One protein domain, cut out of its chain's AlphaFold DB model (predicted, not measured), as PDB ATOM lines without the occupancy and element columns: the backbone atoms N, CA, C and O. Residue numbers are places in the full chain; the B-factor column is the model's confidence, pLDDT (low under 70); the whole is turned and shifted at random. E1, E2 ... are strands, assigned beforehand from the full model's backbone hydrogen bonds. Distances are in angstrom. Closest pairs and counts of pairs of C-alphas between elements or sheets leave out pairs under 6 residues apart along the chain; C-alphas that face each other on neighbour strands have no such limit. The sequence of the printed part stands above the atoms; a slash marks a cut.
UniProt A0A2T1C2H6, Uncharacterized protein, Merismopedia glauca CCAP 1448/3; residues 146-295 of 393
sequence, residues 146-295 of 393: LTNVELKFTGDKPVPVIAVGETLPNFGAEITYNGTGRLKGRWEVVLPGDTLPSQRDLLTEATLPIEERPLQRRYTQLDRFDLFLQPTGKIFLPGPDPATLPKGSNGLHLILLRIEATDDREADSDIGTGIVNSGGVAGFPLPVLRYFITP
ATOM      1  N   LEU A 146     178.714 193.330 178.807       94.12
ATOM      2  CA  LEU A 146     179.219 191.978 178.607       94.12
ATOM      3  C   LEU A 146     180.489 192.030 177.757       94.12
ATOM      4  O   LEU A 146     180.541 192.675 176.707       94.12
ATOM      5  N   THR A 147     181.524 191.343 178.228       92.00
ATOM      6  CA  THR A 147     182.850 191.309 177.589       92.00
ATOM      7  C   THR A 147     183.190 189.940 177.025       92.00
ATOM      8  O   THR A 147     183.936 189.857 176.055       92.00
ATOM      9  N   ASN A 148     182.619 188.883 177.602       93.88
ATOM     10  CA  ASN A 148     182.668 187.535 177.061       93.88
ATOM     11  C   ASN A 148     181.446 186.744 177.535       93.88
ATOM     12  O   ASN A 148     181.026 186.894 178.685       93.88
ATOM     13  N   VAL A 149     180.908 185.898 176.665       96.56
ATOM     14  CA  VAL A 149     179.854 184.939 176.999       96.56
ATOM     15  C   VAL A 149     180.240 183.612 176.376       96.56
ATOM     16  O   VAL A 149     180.487 183.545 175.175       96.56
ATOM     17  N   GLU A 150     180.261 182.566 177.187       96.00
ATOM     18  CA  GLU A 150     180.490 181.198 176.747       96.00
ATOM     19  C   GLU A 150     179.313 180.331 177.186       96.00
ATOM     20  O   GLU A 150     178.955 180.317 178.362       96.00
ATOM     21  N   LEU A 151     178.698 179.623 176.239       94.69
ATOM     22  CA  LEU A 151     177.662 178.637 176.536       94.69
ATOM     23  C   LEU A 151     178.277 177.251 176.527       94.69
ATOM     24  O   LEU A 151     178.988 176.898 175.586       94.69
ATOM     25  N   LYS A 152     177.959 176.455 177.546       93.19
ATOM     26  CA  LYS A 152     178.480 175.096 177.672       93.19
ATOM     27  C   LYS A 152     177.471 174.157 178.307       93.19
ATOM     28  O   LYS A 152     176.719 174.549 179.200       93.19
ATOM     29  N   PHE A 153     177.500 172.909 177.853       90.12
ATOM     30  CA  PHE A 153     176.931 171.794 178.594       90.12
ATOM     31  C   PHE A 153     177.863 171.405 179.742       90.12
ATOM     32  O   PHE A 153     179.054 171.707 179.745       90.12
ATOM     33  N   THR A 154     177.301 170.731 180.730       84.75
ATOM     34  CA  THR A 154     178.050 170.144 181.833       84.75
ATOM     35  C   THR A 154     178.684 168.854 181.320       84.75
ATOM     36  O   THR A 154     177.984 167.997 180.777       84.75
ATOM     37  N   GLY A 155     180.001 168.728 181.479       76.56
ATOM     38  CA  GLY A 155     180.809 167.636 180.927       76.56
ATOM     39  C   GLY A 155     181.596 168.039 179.673       76.56
ATOM     40  O   GLY A 155     181.529 169.177 179.223       76.56
ATOM     41  N   ASP A 156     182.341 167.087 179.106       66.38
ATOM     42  CA  ASP A 156     183.339 167.363 178.055       66.38
ATOM     43  C   ASP A 156     182.790 167.312 176.618       66.38
ATOM     44  O   ASP A 156     183.541 167.481 175.658       66.38
ATOM     45  N   LYS A 157     181.487 167.057 176.426       65.75
ATOM     46  CA  LYS A 157     180.888 166.972 175.083       65.75
ATOM     47  C   LYS A 157     180.441 168.361 174.603       65.75
ATOM     48  O   LYS A 157     179.448 168.873 175.118       65.75
ATOM     49  N   PRO A 158     181.088 168.951 173.577       68.94
ATOM     50  CA  PRO A 158     180.754 170.301 173.114       68.94
ATOM     51  C   PRO A 158     179.409 170.376 172.376       68.94
ATOM     52  O   PRO A 158     178.754 171.414 172.396       68.94
ATOM     53  N   VAL A 159     178.991 169.283 171.725       81.06
ATOM     54  CA  VAL A 159     177.705 169.168 171.021       81.06
ATOM     55  C   VAL A 159     177.091 167.808 171.361       81.06
ATOM     56  O   VAL A 159     177.501 166.794 170.791       81.06
ATOM     57  N   PRO A 160     176.151 167.744 172.316       80.62
ATOM     58  CA  PRO A 160     175.465 166.513 172.665       80.62
ATOM     59  C   PRO A 160     174.605 166.021 171.502       80.62
ATOM     60  O   PRO A 160     173.891 166.795 170.857       80.62
ATOM     61  N   VAL A 161     174.653 164.713 171.284       82.12
ATOM     62  CA  VAL A 161     173.682 163.969 170.486       82.12
ATOM     63  C   VAL A 161     172.940 163.084 171.471       82.12
ATOM     64  O   VAL A 161     173.586 162.324 172.194       82.12
ATOM     65  N   ILE A 162     171.624 163.242 171.540       81.75
ATOM     66  CA  ILE A 162     170.760 162.504 172.461       81.75
ATOM     67  C   ILE A 162     169.630 161.818 171.702       81.75
ATOM     68  O   ILE A 162     169.195 162.292 170.649       81.75
ATOM     69  N   ALA A 163     169.141 160.714 172.248       79.62
ATOM     70  CA  ALA A 163     167.984 160.025 171.700       79.62
ATOM     71  C   ALA A 163     166.675 160.773 172.025       79.62
ATOM     72  O   ALA A 163     166.573 161.484 173.028       79.62
ATOM     73  N   VAL A 164     165.634 160.587 171.205       79.62
ATOM     74  CA  VAL A 164     164.282 161.090 171.516       79.62
ATOM     75  C   VAL A 164     163.847 160.616 172.906       79.62
ATOM     76  O   VAL A 164     163.824 159.420 173.194       79.62
ATOM     77  N   GLY A 165     163.445 161.561 173.756       75.31
ATOM     78  CA  GLY A 165     162.985 161.295 175.122       75.31
ATOM     79  C   GLY A 165     164.093 161.236 176.179       75.31
ATOM     80  O   GLY A 165     163.773 161.266 177.367       75.31
ATOM     81  N   GLU A 166     165.366 161.215 175.778       81.56
ATOM     82  CA  GLU A 166     166.497 161.372 176.693       81.56
ATOM     83  C   GLU A 166     166.594 162.827 177.189       81.56
ATOM     84  O   GLU A 166     166.184 163.778 176.517       81.56
ATOM     85  N   THR A 167     167.103 163.008 178.406       85.62
ATOM     86  CA  THR A 167     167.281 164.332 179.009       85.62
ATOM     87  C   THR A 167     168.651 164.888 178.637       85.62
ATOM     88  O   THR A 167     169.664 164.200 178.759       85.62
ATOM     89  N   LEU A 168     168.694 166.149 178.207       87.12
ATOM     90  CA  LEU A 168     169.955 166.826 177.914       87.12
ATOM     91  C   LEU A 168     170.815 166.985 179.179       87.12
ATOM     92  O   LEU A 168     170.273 167.135 180.276       87.12
ATOM     93  N   PRO A 169     172.154 167.024 179.048       89.88
ATOM     94  CA  PRO A 169     173.005 167.463 180.143       89.88
ATOM     95  C   PRO A 169     172.609 168.871 180.600       89.88
ATOM     96  O   PRO A 169     172.187 169.701 179.790       89.88
ATOM     97  N   ASN A 170     172.818 169.169 181.884       92.94
ATOM     98  CA  ASN A 170     172.714 170.538 182.389       92.94
ATOM     99  C   ASN A 170     173.597 171.467 181.553       92.94
ATOM    100  O   ASN A 170     174.655 171.060 181.077       92.94
ATOM    101  N   PHE A 171     173.205 172.720 181.396       94.19
ATOM    102  CA  PHE A 171     173.981 173.708 180.653       94.19
ATOM    103  C   PHE A 171     173.859 175.075 181.315       94.19
ATOM    104  O   PHE A 171     173.067 175.272 182.235       94.19
ATOM    105  N   GLY A 172     174.668 176.025 180.865       96.00
ATOM    106  CA  GLY A 172     174.608 177.395 181.350       96.00
ATOM    107  C   GLY A 172     175.538 178.319 180.584       96.00
ATOM    108  O   GLY A 172     176.166 177.921 179.598       96.00
ATOM    109  N   ALA A 173     175.612 179.559 181.056       97.31
ATOM    110  CA  ALA A 173     176.468 180.593 180.504       97.31
ATOM    111  C   ALA A 173     177.534 181.023 181.510       97.31
ATOM    112  O   ALA A 173     177.228 181.416 182.635       97.31
ATOM    113  N   GLU A 174     178.789 181.016 181.087       96.81
ATOM    114  CA  GLU A 174     179.868 181.705 181.778       96.81
ATOM    115  C   GLU A 174     179.995 183.111 181.195       96.81
ATOM    116  O   GLU A 174     180.304 183.293 180.018       96.81
ATOM    117  N   ILE A 175     179.702 184.119 182.015       96.50
ATOM    118  CA  ILE A 175     179.603 185.510 181.577       96.50
ATOM    119  C   ILE A 175     180.686 186.318 182.279       96.50
ATOM    120  O   ILE A 175     180.728 186.384 183.508       96.50
ATOM    121  N   THR A 176     181.546 186.964 181.493       94.44
ATOM    122  CA  THR A 176     182.488 187.983 181.973       94.44
ATOM    123  C   THR A 176     181.938 189.361 181.635       94.44
ATOM    124  O   THR A 176     181.551 189.622 180.492       94.44
ATOM    125  N   TYR A 177     181.917 190.266 182.606       92.25
ATOM    126  CA  TYR A 177     181.289 191.581 182.476       92.25
ATOM    127  C   TYR A 177     182.074 192.670 183.221       92.25
ATOM    128  O   TYR A 177     182.991 192.385 183.992       92.25
ATOM    129  N   ASN A 178     181.714 193.930 182.984       88.88
ATOM    130  CA  ASN A 178     182.140 195.061 183.813       88.88
ATOM    131  C   ASN A 178     180.942 195.733 184.463       88.88
ATOM    132  O   ASN A 178     179.813 195.522 184.029       88.88
ATOM    133  N   GLY A 179     181.224 196.598 185.436       87.88
ATOM    134  CA  GLY A 179     180.202 197.396 186.090       87.88
ATOM    135  C   GLY A 179     179.334 196.579 187.033       87.88
ATOM    136  O   GLY A 179     179.674 195.462 187.430       87.88
ATOM    137  N   THR A 180     178.209 197.176 187.396       88.25
ATOM    138  CA  THR A 180     177.189 196.597 188.270       88.25
ATOM    139  C   THR A 180     175.827 196.927 187.711       88.25
ATOM    140  O   THR A 180     175.642 198.023 187.195       88.25
ATOM    141  N   GLY A 181     174.854 196.043 187.875       90.19
ATOM    142  CA  GLY A 181     173.498 196.329 187.427       90.19
ATOM    143  C   GLY A 181     172.645 195.081 187.358       90.19
ATOM    144  O   GLY A 181     173.084 193.985 187.708       90.19
ATOM    145  N   ARG A 182     171.406 195.236 186.897       93.31
ATOM    146  CA  ARG A 182     170.530 194.090 186.652       93.31
ATOM    147  C   ARG A 182     170.864 193.458 185.310       93.31
ATOM    148  O   ARG A 182     170.823 194.131 184.284       93.31
ATOM    149  N   LEU A 183     171.134 192.158 185.319       95.69
ATOM    150  CA  LEU A 183     171.153 191.325 184.127       95.69
ATOM    151  C   LEU A 183     169.801 190.620 184.028       95.69
ATOM    152  O   LEU A 183     169.466 189.774 184.859       95.69
ATOM    153  N   LYS A 184     169.027 190.986 183.009       97.00
ATOM    154  CA  LYS A 184     167.709 190.420 182.734       97.00
ATOM    155  C   LYS A 184     167.708 189.764 181.366       97.00
ATOM    156  O   LYS A 184     168.375 190.230 180.443       97.00
ATOM    157  N   GLY A 185     166.955 188.686 181.229       97.50
ATOM    158  CA  GLY A 185     166.896 187.989 179.965       97.50
ATOM    159  C   GLY A 185     166.035 186.748 179.981       97.50
ATOM    160  O   GLY A 185     165.212 186.528 180.877       97.50
ATOM    161  N   ARG A 186     166.223 185.944 178.941       97.38
ATOM    162  CA  ARG A 186     165.507 184.690 178.746       97.38
ATOM    163  C   ARG A 186     166.331 183.678 177.970       97.38
ATOM    164  O   ARG A 186     167.191 184.037 177.166       97.38
ATOM    165  N   TRP A 187     166.036 182.415 178.214       98.00
ATOM    166  CA  TRP A 187     166.517 181.293 177.427       98.00
ATOM    167  C   TRP A 187     165.478 180.956 176.366       98.00
ATOM    168  O   TRP A 187     164.282 180.907 176.657       98.00
ATOM    169  N   GLU A 188     165.924 180.725 175.139       97.12
ATOM    170  CA  GLU A 188     165.063 180.324 174.028       97.12
ATOM    171  C   GLU A 188     165.633 179.081 173.336       97.12
ATOM    172  O   GLU A 188     166.839 178.832 173.386       97.12
ATOM    173  N   VAL A 189     164.774 178.321 172.657       95.06
ATOM    174  CA  VAL A 189     165.167 177.198 171.804       95.06
ATOM    175  C   VAL A 189     164.645 177.380 170.384       95.06
ATOM    176  O   VAL A 189     163.471 177.679 170.171       95.06
ATOM    177  N   VAL A 190     165.535 177.177 169.417       94.62
ATOM    178  CA  VAL A 190     165.223 177.063 167.990       94.62
ATOM    179  C   VAL A 190     164.982 175.591 167.693       94.62
ATOM    180  O   VAL A 190     165.873 174.768 167.933       94.62
ATOM    181  N   LEU A 191     163.793 175.262 167.199       91.44
ATOM    182  CA  LEU A 191     163.412 173.894 166.871       91.44
ATOM    183  C   LEU A 191     163.822 173.537 165.432       91.44
ATOM    184  O   LEU A 191     163.951 174.417 164.577       91.44
ATOM    185  N   PRO A 192     164.001 172.243 165.122       88.88
ATOM    186  CA  PRO A 192     164.141 171.773 163.754       88.88
ATOM    187  C   PRO A 192     163.005 172.296 162.866       88.88
ATOM    188  O   PRO A 192     161.830 172.119 163.178       88.88
ATOM    189  N   GLY A 193     163.365 172.928 161.748       87.19
ATOM    190  CA  GLY A 193     162.417 173.544 160.812       87.19
ATOM    191  C   GLY A 193     162.175 175.040 161.042       87.19
ATOM    192  O   GLY A 193     161.718 175.715 160.119       87.19
ATOM    193  N   ASP A 194     162.545 175.586 162.204       90.69
ATOM    194  CA  ASP A 194     162.515 177.030 162.418       90.69
ATOM    195  C   ASP A 194     163.553 177.736 161.537       90.69
ATOM    196  O   ASP A 194     164.629 177.216 161.222       90.69
ATOM    197  N   THR A 195     163.260 178.983 161.165       92.94
ATOM    198  CA  THR A 195     164.270 179.845 160.542       92.94
ATOM    199  C   THR A 195     165.402 180.096 161.534       92.94
ATOM    200  O   THR A 195     165.142 180.536 162.648       92.94
ATOM    201  N   LEU A 196     166.651 179.870 161.127       92.50
ATOM    202  CA  LEU A 196     167.815 180.083 161.989       92.50
ATOM    203  C   LEU A 196     167.997 181.565 162.381       92.50
ATOM    204  O   LEU A 196     167.641 182.454 161.599       92.50
ATOM    205  N   PRO A 197     168.599 181.850 163.555       96.12
ATOM    206  CA  PRO A 197     168.850 183.216 163.996       96.12
ATOM    207  C   PRO A 197     169.835 183.922 163.072       96.12
ATOM    208  O   PRO A 197     170.909 183.410 162.755       96.12
ATOM    209  N   SER A 198     169.467 185.135 162.670       95.38
ATOM    210  CA  SER A 198     170.374 186.056 161.997       95.38
ATOM    211  C   SER A 198     171.385 186.637 162.989       95.38
ATOM    212  O   SER A 198     171.205 186.567 164.204       95.38
ATOM    213  N   GLN A 199     172.426 187.308 162.489       91.56
ATOM    214  CA  GLN A 199     173.385 187.997 163.356       91.56
ATOM    215  C   GLN A 199     172.714 189.046 164.262       91.56
ATOM    216  O   GLN A 199     173.109 189.190 165.415       91.56
ATOM    217  N   ARG A 200     171.670 189.737 163.776       94.44
ATOM    218  CA  ARG A 200     170.877 190.692 164.572       94.44
ATOM    219  C   ARG A 200     170.160 190.001 165.727       94.44
ATOM    220  O   ARG A 200     170.100 190.551 166.824       94.44
ATOM    221  N   ASP A 201     169.640 188.802 165.488       96.56
ATOM    222  CA  ASP A 201     168.966 188.011 166.517       96.56
ATOM    223  C   ASP A 201     169.943 187.519 167.589       96.56
ATOM    224  O   ASP A 201     169.511 187.125 168.658       96.56
ATOM    225  N   LEU A 202     171.251 187.553 167.353       96.69
ATOM    226  CA  LEU A 202     172.239 187.155 168.355       96.69
ATOM    227  C   LEU A 202     172.793 188.340 169.158       96.69
ATOM    228  O   LEU A 202     173.524 188.129 170.117       96.69
ATOM    229  N   LEU A 203     172.466 189.585 168.809       96.75
ATOM    230  CA  LEU A 203     172.870 190.750 169.604       96.75
ATOM    231  C   LEU A 203     172.007 190.882 170.870       96.75
ATOM    232  O   LEU A 203     170.839 190.486 170.878       96.75
ATOM    233  N   THR A 204     172.557 191.471 171.937       97.12
ATOM    234  CA  THR A 204     171.737 191.856 173.100       97.12
ATOM    235  C   THR A 204     170.773 192.971 172.703       97.12
ATOM    236  O   THR A 204     171.101 193.781 171.832       97.12
ATOM    237  N   GLU A 205     169.603 193.061 173.339       96.12
ATOM    238  CA  GLU A 205     168.649 194.143 173.048       96.12
ATOM    239  C   GLU A 205     169.295 195.523 173.259       96.12
ATOM    240  O   GLU A 205     169.102 196.435 172.458       96.12
ATOM    241  N   ALA A 206     170.139 195.654 174.286       94.44
ATOM    242  CA  ALA A 206     170.898 196.867 174.580       94.44
ATOM    243  C   ALA A 206     171.912 197.258 173.490       94.44
ATOM    244  O   ALA A 206     172.316 198.411 173.422       94.44
ATOM    245  N   THR A 207     172.313 196.322 172.626       95.06
ATOM    246  CA  THR A 207     173.215 196.575 171.488       95.06
ATOM    247  C   THR A 207     172.463 197.111 170.265       95.06
ATOM    248  O   THR A 207     173.074 197.587 169.308       95.06
ATOM    249  N   LEU A 208     171.133 197.020 170.265       94.62
ATOM    250  CA  LEU A 208     170.287 197.488 169.177       94.62
ATOM    251  C   LEU A 208     169.699 198.874 169.487       94.62
ATOM    252  O   LEU A 208     169.318 199.134 170.638       94.62
ATOM    253  N   PRO A 209     169.535 199.729 168.458       92.81
ATOM    254  CA  PRO A 209     168.639 200.879 168.524       92.81
ATOM    255  C   PRO A 209     167.248 200.468 169.003       92.81
ATOM    256  O   PRO A 209     166.798 199.349 168.734       92.81
ATOM    257  N   ILE A 210     166.552 201.372 169.692       91.19
ATOM    258  CA  ILE A 210     165.260 201.074 170.320       91.19
ATOM    259  C   ILE A 210     164.215 200.575 169.311       91.19
ATOM    260  O   ILE A 210     163.454 199.660 169.613       91.19
ATOM    261  N   GLU A 211     164.233 201.110 168.094       91.62
ATOM    262  CA  GLU A 211     163.370 200.740 166.975       91.62
ATOM    263  C   GLU A 211     163.676 199.350 166.393       91.62
ATOM    264  O   GLU A 211     162.794 198.714 165.819       91.62
ATOM    265  N   GLU A 212     164.902 198.846 166.563       93.69
ATOM    266  CA  GLU A 212     165.309 197.522 166.080       93.69
ATOM    267  C   GLU A 212     165.057 196.413 167.108       93.69
ATOM    268  O   GLU A 212     164.925 195.251 166.720       93.69
ATOM    269  N   ARG A 213     164.960 196.737 168.407       93.88
ATOM    270  CA  ARG A 213     164.743 195.742 169.478       93.88
ATOM    271  C   ARG A 213     163.520 194.845 169.221       93.88
ATOM    272  O   ARG A 213     163.664 193.626 169.315       93.88
ATOM    273  N   PRO A 214     162.343 195.370 168.818       94.31
ATOM    274  CA  PRO A 214     161.171 194.537 168.539       94.31
ATOM    275  C   PRO A 214     161.316 193.654 167.291       94.31
ATOM    276  O   PRO A 214     160.537 192.718 167.125       94.31
ATOM    277  N   LEU A 215     162.284 193.945 166.414       94.88
ATOM    278  CA  LEU A 215     162.511 193.220 165.159       94.88
ATOM    279  C   LEU A 215     163.365 191.959 165.343       94.88
ATOM    280  O   LEU A 215     163.573 191.211 164.380       94.88
ATOM    281  N   GLN A 216     163.897 191.725 166.545       95.62
ATOM    282  CA  GLN A 216     164.533 190.455 166.864       95.62
ATOM    283  C   GLN A 216     163.497 189.335 166.838       95.62
ATOM    284  O   GLN A 216     162.435 189.418 167.461       95.62
ATOM    285  N   ARG A 217     163.822 188.260 166.122       95.88
ATOM    286  CA  ARG A 217     162.970 187.077 166.063       95.88
ATOM    287  C   ARG A 217     162.860 186.459 167.451       95.88
ATOM    288  O   ARG A 217     163.868 186.303 168.141       95.88
ATOM    289  N   ARG A 218     161.641 186.079 167.825       95.25
ATOM    290  CA  ARG A 218     161.339 185.366 169.068       95.25
ATOM    291  C   ARG A 218     161.183 183.885 168.763       95.25
ATOM    292  O   ARG A 218     160.466 183.535 167.829       95.25
ATOM    293  N   TYR A 219     161.854 183.054 169.547       95.25
ATOM    294  CA  TYR A 219     161.741 181.599 169.480       95.25
ATOM    295  C   TYR A 219     160.998 181.066 170.702       95.25
ATOM    296  O   TYR A 219     160.562 181.840 171.558       95.25
ATOM    297  N   THR A 220     160.853 179.746 170.789       94.12
ATOM    298  CA  THR A 220     160.218 179.089 171.931       94.12
ATOM    299  C   THR A 220     160.973 179.442 173.210       94.12
ATOM    300  O   THR A 220     162.129 179.063 173.383       94.12
ATOM    301  N   GLN A 221     160.328 180.195 174.099       95.69
ATOM    302  CA  GLN A 221     160.915 180.576 175.378       95.69
ATOM    303  C   GLN A 221     160.957 179.360 176.305       95.69
ATOM    304  O   GLN A 221     159.952 178.674 176.475       95.69
ATOM    305  N   LEU A 222     162.111 179.138 176.925       94.50
ATOM    306  CA  LEU A 222     162.323 178.085 177.909       94.50
ATOM    307  C   LEU A 222     162.144 178.617 179.330       94.50
ATOM    308  O   LEU A 222     161.393 178.048 180.111       94.50
ATOM    309  N   ASP A 223     162.819 179.722 179.652       96.69
ATOM    310  CA  ASP A 223     162.819 180.300 180.997       96.69
ATOM    311  C   ASP A 223     163.272 181.768 180.984       96.69
ATOM    312  O   ASP A 223     163.833 182.240 179.990       96.69
ATOM    313  N   ARG A 224     163.035 182.503 182.075       97.38
ATOM    314  CA  ARG A 224     163.463 183.898 182.266       97.38
ATOM    315  C   ARG A 224     164.308 184.049 183.520       97.38
ATOM    316  O   ARG A 224     164.099 183.364 184.509       97.38
ATOM    317  N   PHE A 225     165.205 185.028 183.505       97.31
ATOM    318  CA  PHE A 225     166.021 185.376 184.666       97.31
ATOM    319  C   PHE A 225     166.092 186.893 184.872       97.31
ATOM    320  O   PHE A 225     166.009 187.678 183.923       97.31
ATOM    321  N   ASP A 226     166.275 187.293 186.128       97.12
ATOM    322  CA  ASP A 226     166.537 188.663 186.578       97.12
ATOM    323  C   ASP A 226     167.450 188.570 187.804       97.12
ATOM    324  O   ASP A 226     167.053 188.045 188.846       97.12
ATOM    325  N   LEU A 227     168.697 189.006 187.656       95.19
ATOM    326  CA  LEU A 227     169.701 188.941 188.710       95.19
ATOM    327  C   LEU A 227     170.473 190.252 188.806       95.19
ATOM    328  O   LEU A 227     170.798 190.886 187.804       95.19
ATOM    329  N   PHE A 228     170.812 190.644 190.030       93.56
ATOM    330  CA  PHE A 228     171.693 191.779 190.265       93.56
ATOM    331  C   PHE A 228     173.156 191.327 190.256       93.56
ATOM    332  O   PHE A 228     173.550 190.450 191.025       93.56
ATOM    333  N   LEU A 229     173.963 191.946 189.399       92.12
ATOM    334  CA  LEU A 229     175.387 191.687 189.262       92.12
ATOM    335  C   LEU A 229     176.207 192.678 190.089       92.12
ATOM    336  O   LEU A 229     176.184 193.888 189.858       92.12
ATOM    337  N   GLN A 230     176.957 192.131 191.042       89.62
ATOM    338  CA  GLN A 230     177.992 192.835 191.801       89.62
ATOM    339  C   GLN A 230     179.242 193.049 190.928       89.62
ATOM    340  O   GLN A 230     179.404 192.350 189.936       89.62
ATOM    341  N   PRO A 231     180.188 193.937 191.274       86.12
ATOM    342  CA  PRO A 231     181.342 194.225 190.418       86.12
ATOM    343  C   PRO A 231     182.445 193.150 190.518       86.12
ATOM    344  O   PRO A 231     183.631 193.464 190.585       86.12
ATOM    345  N   THR A 232     182.081 191.864 190.543       86.38
ATOM    346  CA  THR A 232     183.028 190.734 190.588       86.38
ATOM    347  C   THR A 232     183.632 190.441 189.215       86.38
ATOM    348  O   THR A 232     184.702 189.845 189.112       86.38
ATOM    349  N   GLY A 233     182.947 190.868 188.150       88.88
ATOM    350  CA  GLY A 233     183.381 190.763 186.760       88.88
ATOM    351  C   GLY A 233     183.163 189.397 186.109       88.88
ATOM    352  O   GLY A 233     183.445 189.247 184.921       88.88
ATOM    353  N   LYS A 234     182.651 188.406 186.845       93.44
ATOM    354  CA  LYS A 234     182.325 187.081 186.310       93.44
ATOM    355  C   LYS A 234     181.154 186.451 187.054       93.44
ATOM    356  O   LYS A 234     181.011 186.632 188.262       93.44
ATOM    357  N   ILE A 235     180.337 185.693 186.330       95.88
ATOM    358  CA  ILE A 235     179.254 184.880 186.883       95.88
ATOM    359  C   ILE A 235     179.041 183.613 186.049       95.88
ATOM    360  O   ILE A 235     179.339 183.585 184.854       95.88
ATOM    361  N   PHE A 236     178.510 182.574 186.689       96.12
ATOM    362  CA  PHE A 236     177.882 181.452 186.007       96.12
ATOM    363  C   PHE A 236     176.360 181.591 186.117       96.12
ATOM    364  O   PHE A 236     175.820 181.622 187.222       96.12
ATOM    365  N   LEU A 237     175.687 181.699 184.976       97.19
ATOM    366  CA  LEU A 237     174.235 181.730 184.869       97.19
ATOM    367  C   LEU A 237     173.749 180.320 184.497       97.19
ATOM    368  O   LEU A 237     174.014 179.885 183.370       97.19
ATOM    369  N   PRO A 238     173.066 179.594 185.397       96.44
ATOM    370  CA  PRO A 238     172.514 178.289 185.057       96.44
ATOM    371  C   PRO A 238     171.450 178.417 183.959       96.44
ATOM    372  O   PRO A 238     170.686 179.385 183.917       96.44
ATOM    373  N   GLY A 239     171.431 177.443 183.052       95.88
ATOM    374  CA  GLY A 239     170.333 177.248 182.115       95.88
ATOM    375  C   GLY A 239     169.097 176.659 182.808       95.88
ATOM    376  O   GLY A 239     169.186 176.226 183.961       95.88
ATOM    377  N   PRO A 240     167.946 176.632 182.117       95.25
ATOM    378  CA  PRO A 240     166.744 175.976 182.613       95.25
ATOM    379  C   PRO A 240     166.957 174.477 182.812       95.25
ATOM    380  O   PRO A 240     167.838 173.875 182.193       95.25
ATOM    381  N   ASP A 241     166.099 173.876 183.639       92.06
ATOM    382  CA  ASP A 241     166.078 172.430 183.855       92.06
ATOM    383  C   ASP A 241     165.918 171.694 182.507       92.06
ATOM    384  O   ASP A 241     164.881 171.845 181.843       92.06
ATOM    385  N   PRO A 242     166.902 170.871 182.095       89.69
ATOM    386  CA  PRO A 242     166.839 170.114 180.854       89.69
ATOM    387  C   PRO A 242     165.600 169.226 180.707       89.69
ATOM    388  O   PRO A 242     165.214 168.897 179.584       89.69
ATOM    389  N   ALA A 243     164.951 168.835 181.807       85.19
ATOM    390  CA  ALA A 243     163.722 168.051 181.767       85.19
ATOM    391  C   ALA A 243     162.538 168.805 181.136       85.19
ATOM    392  O   ALA A 243     161.625 168.159 180.619       85.19
ATOM    393  N   THR A 244     162.571 170.141 181.151       82.56
ATOM    394  CA  THR A 244     161.512 171.025 180.632       82.56
ATOM    395  C   THR A 244     161.678 171.376 179.150       82.56
ATOM    396  O   THR A 244     160.782 171.967 178.547       82.56
ATOM    397  N   LEU A 245     162.804 170.994 178.539       82.25
ATOM    398  CA  LEU A 245     163.086 171.263 177.131       82.25
ATOM    399  C   LEU A 245     162.156 170.460 176.201       82.25
ATOM    400  O   LEU A 245     161.799 169.324 176.522       82.25
ATOM    401  N   PRO A 246     161.803 170.991 175.015       75.62
ATOM    402  CA  PRO A 246     161.040 170.245 174.017       75.62
ATOM    403  C   PRO A 246     161.763 168.954 173.597       75.62
ATOM    404  O   PRO A 246     162.872 168.999 173.070       75.62
ATOM    405  N   LYS A 247     161.122 167.796 173.815       68.94
ATOM    406  CA  LYS A 247     161.714 166.456 173.587       68.94
ATOM    407  C   LYS A 247     161.301 165.786 172.265       68.94
ATOM    408  O   LYS A 247     161.563 164.602 172.082       68.94
ATOM    409  N   GLY A 248     160.579 166.493 171.391       62.91
ATOM    410  CA  GLY A 248     159.702 165.862 170.390       62.91
ATOM    411  C   GLY A 248     160.115 165.974 168.919       62.91
ATOM    412  O   GLY A 248     159.498 165.325 168.079       62.91
ATOM    413  N   SER A 249     161.115 166.786 168.583       74.19
ATOM    414  CA  SER A 249     161.532 167.035 167.197       74.19
ATOM    415  C   SER A 249     162.892 166.410 166.921       74.19
ATOM    416  O   SER A 249     163.824 166.624 167.680       74.19
ATOM    417  N   ASN A 250     163.033 165.651 165.834       80.75
ATOM    418  CA  ASN A 250     164.335 165.128 165.413       80.75
ATOM    419  C   ASN A 250     165.140 166.221 164.700       80.75
ATOM    420  O   ASN A 250     164.583 166.993 163.920       80.75
ATOM    421  N   GLY A 251     166.453 166.238 164.907       82.75
ATOM    422  CA  GLY A 251     167.389 167.108 164.200       82.75
ATOM    423  C   GLY A 251     168.094 168.132 165.087       82.75
ATOM    424  O   GLY A 251     168.205 167.976 166.306       82.75
ATOM    425  N   LEU A 252     168.623 169.170 164.437       86.12
ATOM    426  CA  LEU A 252     169.397 170.234 165.071       86.12
ATOM    427  C   LEU A 252     168.492 171.174 165.864       86.12
ATOM    428  O   LEU A 252     167.561 171.756 165.314       86.12
ATOM    429  N   HIS A 253     168.863 171.398 167.116       91.38
ATOM    430  CA  HIS A 253     168.292 172.431 167.963       91.38
ATOM    431  C   HIS A 253     169.380 173.415 168.374       91.38
ATOM    432  O   HIS A 253     170.556 173.053 168.516       91.38
ATOM    433  N   LEU A 254     168.977 174.664 168.598       94.31
ATOM    434  CA  LEU A 254     169.856 175.702 169.126       94.31
ATOM    435  C   LEU A 254     169.271 176.255 170.417       94.31
ATOM    436  O   LEU A 254     168.113 176.656 170.433       94.31
ATOM    437  N   ILE A 255     170.079 176.341 171.466       95.25
ATOM    438  CA  ILE A 255     169.740 177.081 172.678       95.25
ATOM    439  C   ILE A 255     170.361 178.469 172.569       95.25
ATOM    440  O   ILE A 255     171.559 178.615 172.292       95.25
ATOM    441  N   LEU A 256     169.527 179.482 172.780       97.81
ATOM    442  CA  LEU A 256     169.888 180.888 172.715       97.81
ATOM    443  C   LEU A 256     169.780 181.511 174.106       97.81
ATOM    444  O   LEU A 256     168.784 181.324 174.807       97.81
ATOM    445  N   LEU A 257     170.782 182.307 174.468       98.12
ATOM    446  CA  LEU A 257     170.705 183.240 175.585       98.12
ATOM    447  C   LEU A 257     170.292 184.610 175.040       98.12
ATOM    448  O   LEU A 257     170.981 185.164 174.185       98.12
ATOM    449  N   ARG A 258     169.189 185.173 175.532       97.50
ATOM    450  CA  ARG A 258     168.744 186.534 175.214       97.50
ATOM    451  C   ARG A 258     168.970 187.440 176.404       97.50
ATOM    452  O   ARG A 258     168.466 187.155 177.485       97.50
ATOM    453  N   ILE A 259     169.671 188.543 176.182       97.62
ATOM    454  CA  ILE A 259     169.849 189.599 177.179       97.62
ATOM    455  C   ILE A 259     168.947 190.769 176.803       97.62
ATOM    456  O   ILE A 259     169.063 191.321 175.704       97.62
ATOM    457  N   GLU A 260     168.048 191.103 177.719       96.31
ATOM    458  CA  GLU A 260     167.119 192.225 177.613       96.31
ATOM    459  C   GLU A 260     167.806 193.503 178.095       96.31
ATOM    460  O   GLU A 260     168.653 193.467 178.989       96.31
ATOM    461  N   ALA A 261     167.440 194.639 177.503       94.25
ATOM    462  CA  ALA A 261     167.984 195.921 177.932       94.25
ATOM    463  C   ALA A 261     167.433 196.282 179.319       94.25
ATOM    464  O   ALA A 261     166.218 196.271 179.535       94.25
ATOM    465  N   THR A 262     168.319 196.621 180.250       92.62
ATOM    466  CA  THR A 262     167.947 197.038 181.607       92.62
ATOM    467  C   THR A 262     168.250 198.509 181.840       92.62
ATOM    468  O   THR A 262     169.065 199.111 181.141       92.62
ATOM    469  N   ASP A 263     167.537 199.090 182.806       86.12
ATOM    470  CA  ASP A 263     167.831 200.421 183.330       86.12
ATOM    471  C   ASP A 263     169.176 200.372 184.066       86.12
ATOM    472  O   ASP A 263     169.320 199.713 185.102       86.12
ATOM    473  N   ASP A 264     170.168 201.014 183.462       83.62
ATOM    474  CA  ASP A 264     171.483 201.244 184.027       83.62
ATOM    475  C   ASP A 264     171.874 202.663 183.644       83.62
ATOM    476  O   ASP A 264     172.376 202.917 182.550       83.62
ATOM    477  N   ARG A 265     171.657 203.585 184.582       83.81
ATOM    478  CA  ARG A 265     171.910 205.017 184.408       83.81
ATOM    479  C   ARG A 265     173.300 205.338 183.846       83.81
ATOM    480  O   ARG A 265     173.464 206.366 183.197       83.81
ATOM    481  N   GLU A 266     174.306 204.508 184.115       84.25
ATOM    482  CA  GLU A 266     175.679 204.724 183.635       84.25
ATOM    483  C   GLU A 266     175.874 204.277 182.175       84.25
ATOM    484  O   GLU A 266     176.868 204.638 181.541       84.25
ATOM    485  N   ALA A 267     174.937 203.489 181.646       82.94
ATOM    486  CA  ALA A 267     174.874 203.028 180.263       82.94
ATOM    487  C   ALA A 267     173.847 203.810 179.424       82.94
ATOM    488  O   ALA A 267     173.892 203.760 178.195       82.94
ATOM    489  N   ASP A 268     172.909 204.516 180.047       88.31
ATOM    490  CA  ASP A 268     171.851 205.238 179.346       88.31
ATOM    491  C   ASP A 268     172.379 206.247 178.316       88.31
ATOM    492  O   ASP A 268     173.349 206.979 178.538       88.31
ATOM    493  N   SER A 269     171.696 206.306 177.174       89.38
ATOM    494  CA  SER A 269     172.028 207.212 176.076       89.38
ATOM    495  C   SER A 269     170.839 208.100 175.733       89.38
ATOM    496  O   SER A 269     169.726 207.619 175.539       89.38
ATOM    497  N   ASP A 270     171.096 209.397 175.579       90.44
ATOM    498  CA  ASP A 270     170.120 210.362 175.060       90.44
ATOM    499  C   ASP A 270     170.079 210.285 173.527       90.44
ATOM    500  O   ASP A 270     171.122 210.330 172.870       90.44
ATOM    501  N   ILE A 271     168.881 210.152 172.963       88.50
ATOM    502  CA  ILE A 271     168.639 210.081 171.516       88.50
ATOM    503  C   ILE A 271     168.094 211.400 170.938       88.50
ATOM    504  O   ILE A 271     167.624 211.440 169.803       88.50
ATOM    505  N   GLY A 272     168.116 212.486 171.713       85.38
ATOM    506  CA  GLY A 272     167.592 213.811 171.373       85.38
ATOM    507  C   GLY A 272     166.087 213.966 171.613       85.38
ATOM    508  O   GLY A 272     165.604 215.078 171.804       85.38
ATOM    509  N   THR A 273     165.341 212.860 171.633       85.75
ATOM    510  CA  THR A 273     163.895 212.816 171.917       85.75
ATOM    511  C   THR A 273     163.557 212.082 173.217       85.75
ATOM    512  O   THR A 273     162.385 211.992 173.580       85.75
ATOM    513  N   GLY A 274     164.560 211.554 173.923       87.94
ATOM    514  CA  GLY A 274     164.386 210.775 175.146       87.94
ATOM    515  C   GLY A 274     165.643 209.996 175.530       87.94
ATOM    516  O   GLY A 274     166.670 210.079 174.859       87.94
ATOM    517  N   ILE A 275     165.545 209.216 176.606       89.12
ATOM    518  CA  ILE A 275     166.625 208.357 177.104       89.12
ATOM    519  C   ILE A 275     166.344 206.908 176.701       89.12
ATOM    520  O   ILE A 275     165.214 206.429 176.819       89.12
ATOM    521  N   VAL A 276     167.375 206.212 176.225       89.75
ATOM    522  CA  VAL A 276     167.339 204.785 175.906       89.75
ATOM    523  C   VAL A 276     168.197 204.016 176.897       89.75
ATOM    524  O   VAL A 276     169.411 204.211 176.971       89.75
ATOM    525  N   ASN A 277     167.551 203.074 177.579       91.56
ATOM    526  CA  ASN A 277     168.204 202.179 178.522       91.56
ATOM    527  C   ASN A 277     169.089 201.182 177.775       91.56
ATOM    528  O   ASN A 277     168.623 200.533 176.824       91.56
ATOM    529  N   SER A 278     170.349 201.048 178.190       86.88
ATOM    530  CA  SER A 278     171.336 200.209 177.493       86.88
ATOM    531  C   SER A 278     172.178 199.309 178.416       86.88
ATOM    532  O   SER A 278     173.224 198.786 178.020       86.88
ATOM    533  N   GLY A 279     171.687 199.040 179.630       90.69
ATOM    534  CA  GLY A 279     172.288 198.044 180.517       90.69
ATOM    535  C   GLY A 279     172.357 196.663 179.855       90.69
ATOM    536  O   GLY A 279     171.392 196.207 179.236       90.69
ATOM    537  N   GLY A 280     173.512 195.996 179.956       92.00
ATOM    538  CA  GLY A 280     173.746 194.678 179.347       92.00
ATOM    539  C   GLY A 280     174.201 194.718 177.880       92.00
ATOM    540  O   GLY A 280     174.035 193.736 177.148       92.00
ATOM    541  N   VAL A 281     174.772 195.833 177.417       94.31
ATOM    542  CA  VAL A 281     175.339 195.954 176.062       94.31
ATOM    543  C   VAL A 281     176.496 194.965 175.833       94.31
ATOM    544  O   VAL A 281     177.301 194.712 176.733       94.31
ATOM    545  N   ALA A 282     176.605 194.413 174.619       94.69
ATOM    546  CA  ALA A 282     177.694 193.525 174.217       94.69
ATOM    547  C   ALA A 282     178.256 193.922 172.844       94.69
ATOM    548  O   ALA A 282     177.521 194.174 171.896       94.69
ATOM    549  N   GLY A 283     179.582 193.923 172.707       92.19
ATOM    550  CA  GLY A 283     180.268 194.268 171.452       92.19
ATOM    551  C   GLY A 283     180.281 193.151 170.403       92.19
ATOM    552  O   GLY A 283     181.075 193.198 169.464       92.19
ATOM    553  N   PHE A 284     179.482 192.099 170.594       93.00
ATOM    554  CA  PHE A 284     179.533 190.858 169.825       93.00
ATOM    555  C   PHE A 284     178.168 190.149 169.818       93.00
ATOM    556  O   PHE A 284     177.380 190.325 170.750       93.00
ATOM    557  N   PRO A 285     177.879 189.327 168.789       95.12
ATOM    558  CA  PRO A 285     176.748 188.406 168.829       95.12
ATOM    559  C   PRO A 285     176.989 187.325 169.884       95.12
ATOM    560  O   PRO A 285     178.060 186.719 169.926       95.12
ATOM    561  N   LEU A 286     175.987 187.075 170.719       97.25
ATOM    562  CA  LEU A 286     176.007 186.013 171.711       97.25
ATOM    563  C   LEU A 286     176.165 184.646 171.029       97.25
ATOM    564  O   LEU A 286     175.604 184.418 169.949       97.25
ATOM    565  N   PRO A 287     176.935 183.728 171.637       96.56
ATOM    566  CA  PRO A 287     177.096 182.383 171.105       96.56
ATOM    567  C   PRO A 287     175.779 181.601 171.154       96.56
ATOM    568  O   PRO A 287     174.861 181.918 171.910       96.56
ATOM    569  N   VAL A 288     175.725 180.531 170.364       95.19
ATOM    570  CA  VAL A 288     174.616 179.573 170.351       95.19
ATOM    571  C   VAL A 288     175.117 178.215 170.807       95.19
ATOM    572  O   VAL A 288     176.192 177.776 170.389       95.19
ATOM    573  N   LEU A 289     174.334 177.536 171.637       93.06
ATOM    574  CA  LEU A 289     174.636 176.177 172.062       93.06
ATOM    575  C   LEU A 289     173.859 175.204 171.173       93.06
ATOM    576  O   LEU A 289     172.669 175.392 170.943       93.06
ATOM    577  N   ARG A 290     174.535 174.193 170.624       92.12
ATOM    578  CA  ARG A 290     173.940 173.257 169.660       92.12
ATOM    579  C   ARG A 290     173.757 171.890 170.293       92.12
ATOM    580  O   ARG A 290     174.659 171.418 170.976       92.12
ATOM    581  N   TYR A 291     172.639 171.242 169.996       89.00
ATOM    582  CA  TYR A 291     172.443 169.828 170.293       89.00
ATOM    583  C   TYR A 291     171.618 169.163 169.195       89.00
ATOM    584  O   TYR A 291     170.886 169.827 168.456       89.00
ATOM    585  N   PHE A 292     171.752 167.846 169.077       85.75
ATOM    586  CA  PHE A 292     170.978 167.046 168.139       85.75
ATOM    587  C   PHE A 292     170.109 166.058 168.897       85.75
ATOM    588  O   PHE A 292     170.589 165.379 169.804       85.75
ATOM    589  N   ILE A 293     168.847 165.962 168.486       85.44
ATOM    590  CA  ILE A 293     167.982 164.852 168.870       85.44
ATOM    591  C   ILE A 293     167.937 163.889 167.692       85.44
ATOM    592  O   ILE A 293     167.496 164.259 166.600       85.44
ATOM    593  N   THR A 294     168.403 162.668 167.898       79.69
ATOM    594  CA  THR A 294     168.268 161.586 166.925       79.69
ATOM    595  C   THR A 294     167.144 160.651 167.341       79.69
ATOM    596  O   THR A 294     166.847 160.532 168.532       79.69
ATOM    597  N   PRO A 295     166.536 159.935 166.380       72.75
ATOM    598  CA  PRO A 295     165.863 158.678 166.666       72.75
ATOM    599  C   PRO A 295     166.625 157.867 167.715       72.75
ATOM    600  O   PRO A 295     167.849 157.757 167.647       72.75
TER     601      PRO A 295
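This is residues 146 to 295 of the 393 residues of an uncharacterized protein of Merismopedia glauca CCAP 1448/3 (UniProt A0A2T1C2H6). Two sheets stand partly face to face as a loose, flattened barrel: the curled sheet E2 E8 E7 E4 E5 wraps round one side, and the smaller sheet E1 E3 E6 covers the other, with E1 coming near E8 at one seam. The long link of residues 261 to 287 reaches to Gly 272 at one end of the longest axis, while E2 and the last residues of E8 make the other end. The printed part has 150 residues, no named helix and eight named strands, E1 to E8 in chain order; its class is all strand, though under half of the residues, 61, are in named strands. The five-stranded sheet is mixed, the three-stranded one antiparallel. The whole is compact, with a radius of gyration of the C-alphas of 16.2 A, and elongated, spanning 55 by 32 by 21 A.

Find C-alpha 146 at (179.219, 191.978, 178.607); E1 runs from there to residue 153, 20.3 A. E2 is residues 161 to 163, 7.0 A, and E3 residues 171 to 178, 23.1 A. Look for E4 from C-alpha 181 at (173.498, 196.329, 187.427) to residue 190, 28.6 A. E5 is residues 220 to 229, 26.3 A, and E6 residues 234 to 238, 13.2 A. E7 is residues 251 to 260, 28.5 A. E8 is residues 288 to 294, 19.4 A, ending at C-alpha 294 at (168.268, 161.586, 166.925).

Begin with the sheet E2 E8 E7 E4 E5, which is strongly twisted and has E2 and E5 as edge strands. E4 and E5 form a hairpin, with N 183 and O 227 within hydrogen-bond range at 2.8 A. E7 is antiparallel to E4, with N 256 and O 188 at 2.8 A. E7 and E8 are a hairpin too, with N 255 and O 289 at 2.8 A. E2 is parallel to E8, at 39 degrees, with N 162 and O 292 at 2.9 A. In the other sheet E3 is the inner strand: look at N 150 and O 174, 2.9 A, toward E1, and N 173 and O 237, 2.8 A, toward E6. Between the sheets, the closest C-alphas of E1 and E8 are those of Leu 151 and Leu 289, 5.9 A apart. E1 and E7 are near each other, with 5 pairs of C-alphas within 10 A. E5 and E6 are apart, but only just, at 8.2 A.

The two C-alphas farthest apart are those of Gly 272 and Pro 295, 55.4 A. The printed part has no cut. The long links are E4 to E5, E6 to E7 and E7 to E8; in the last, residues 269 to 270 pair antiparallel with residues 275 to 276. The mean pLDDT of the printed part is 90.3; look for values under 70 at residues 156 to 158 and 247 to 248.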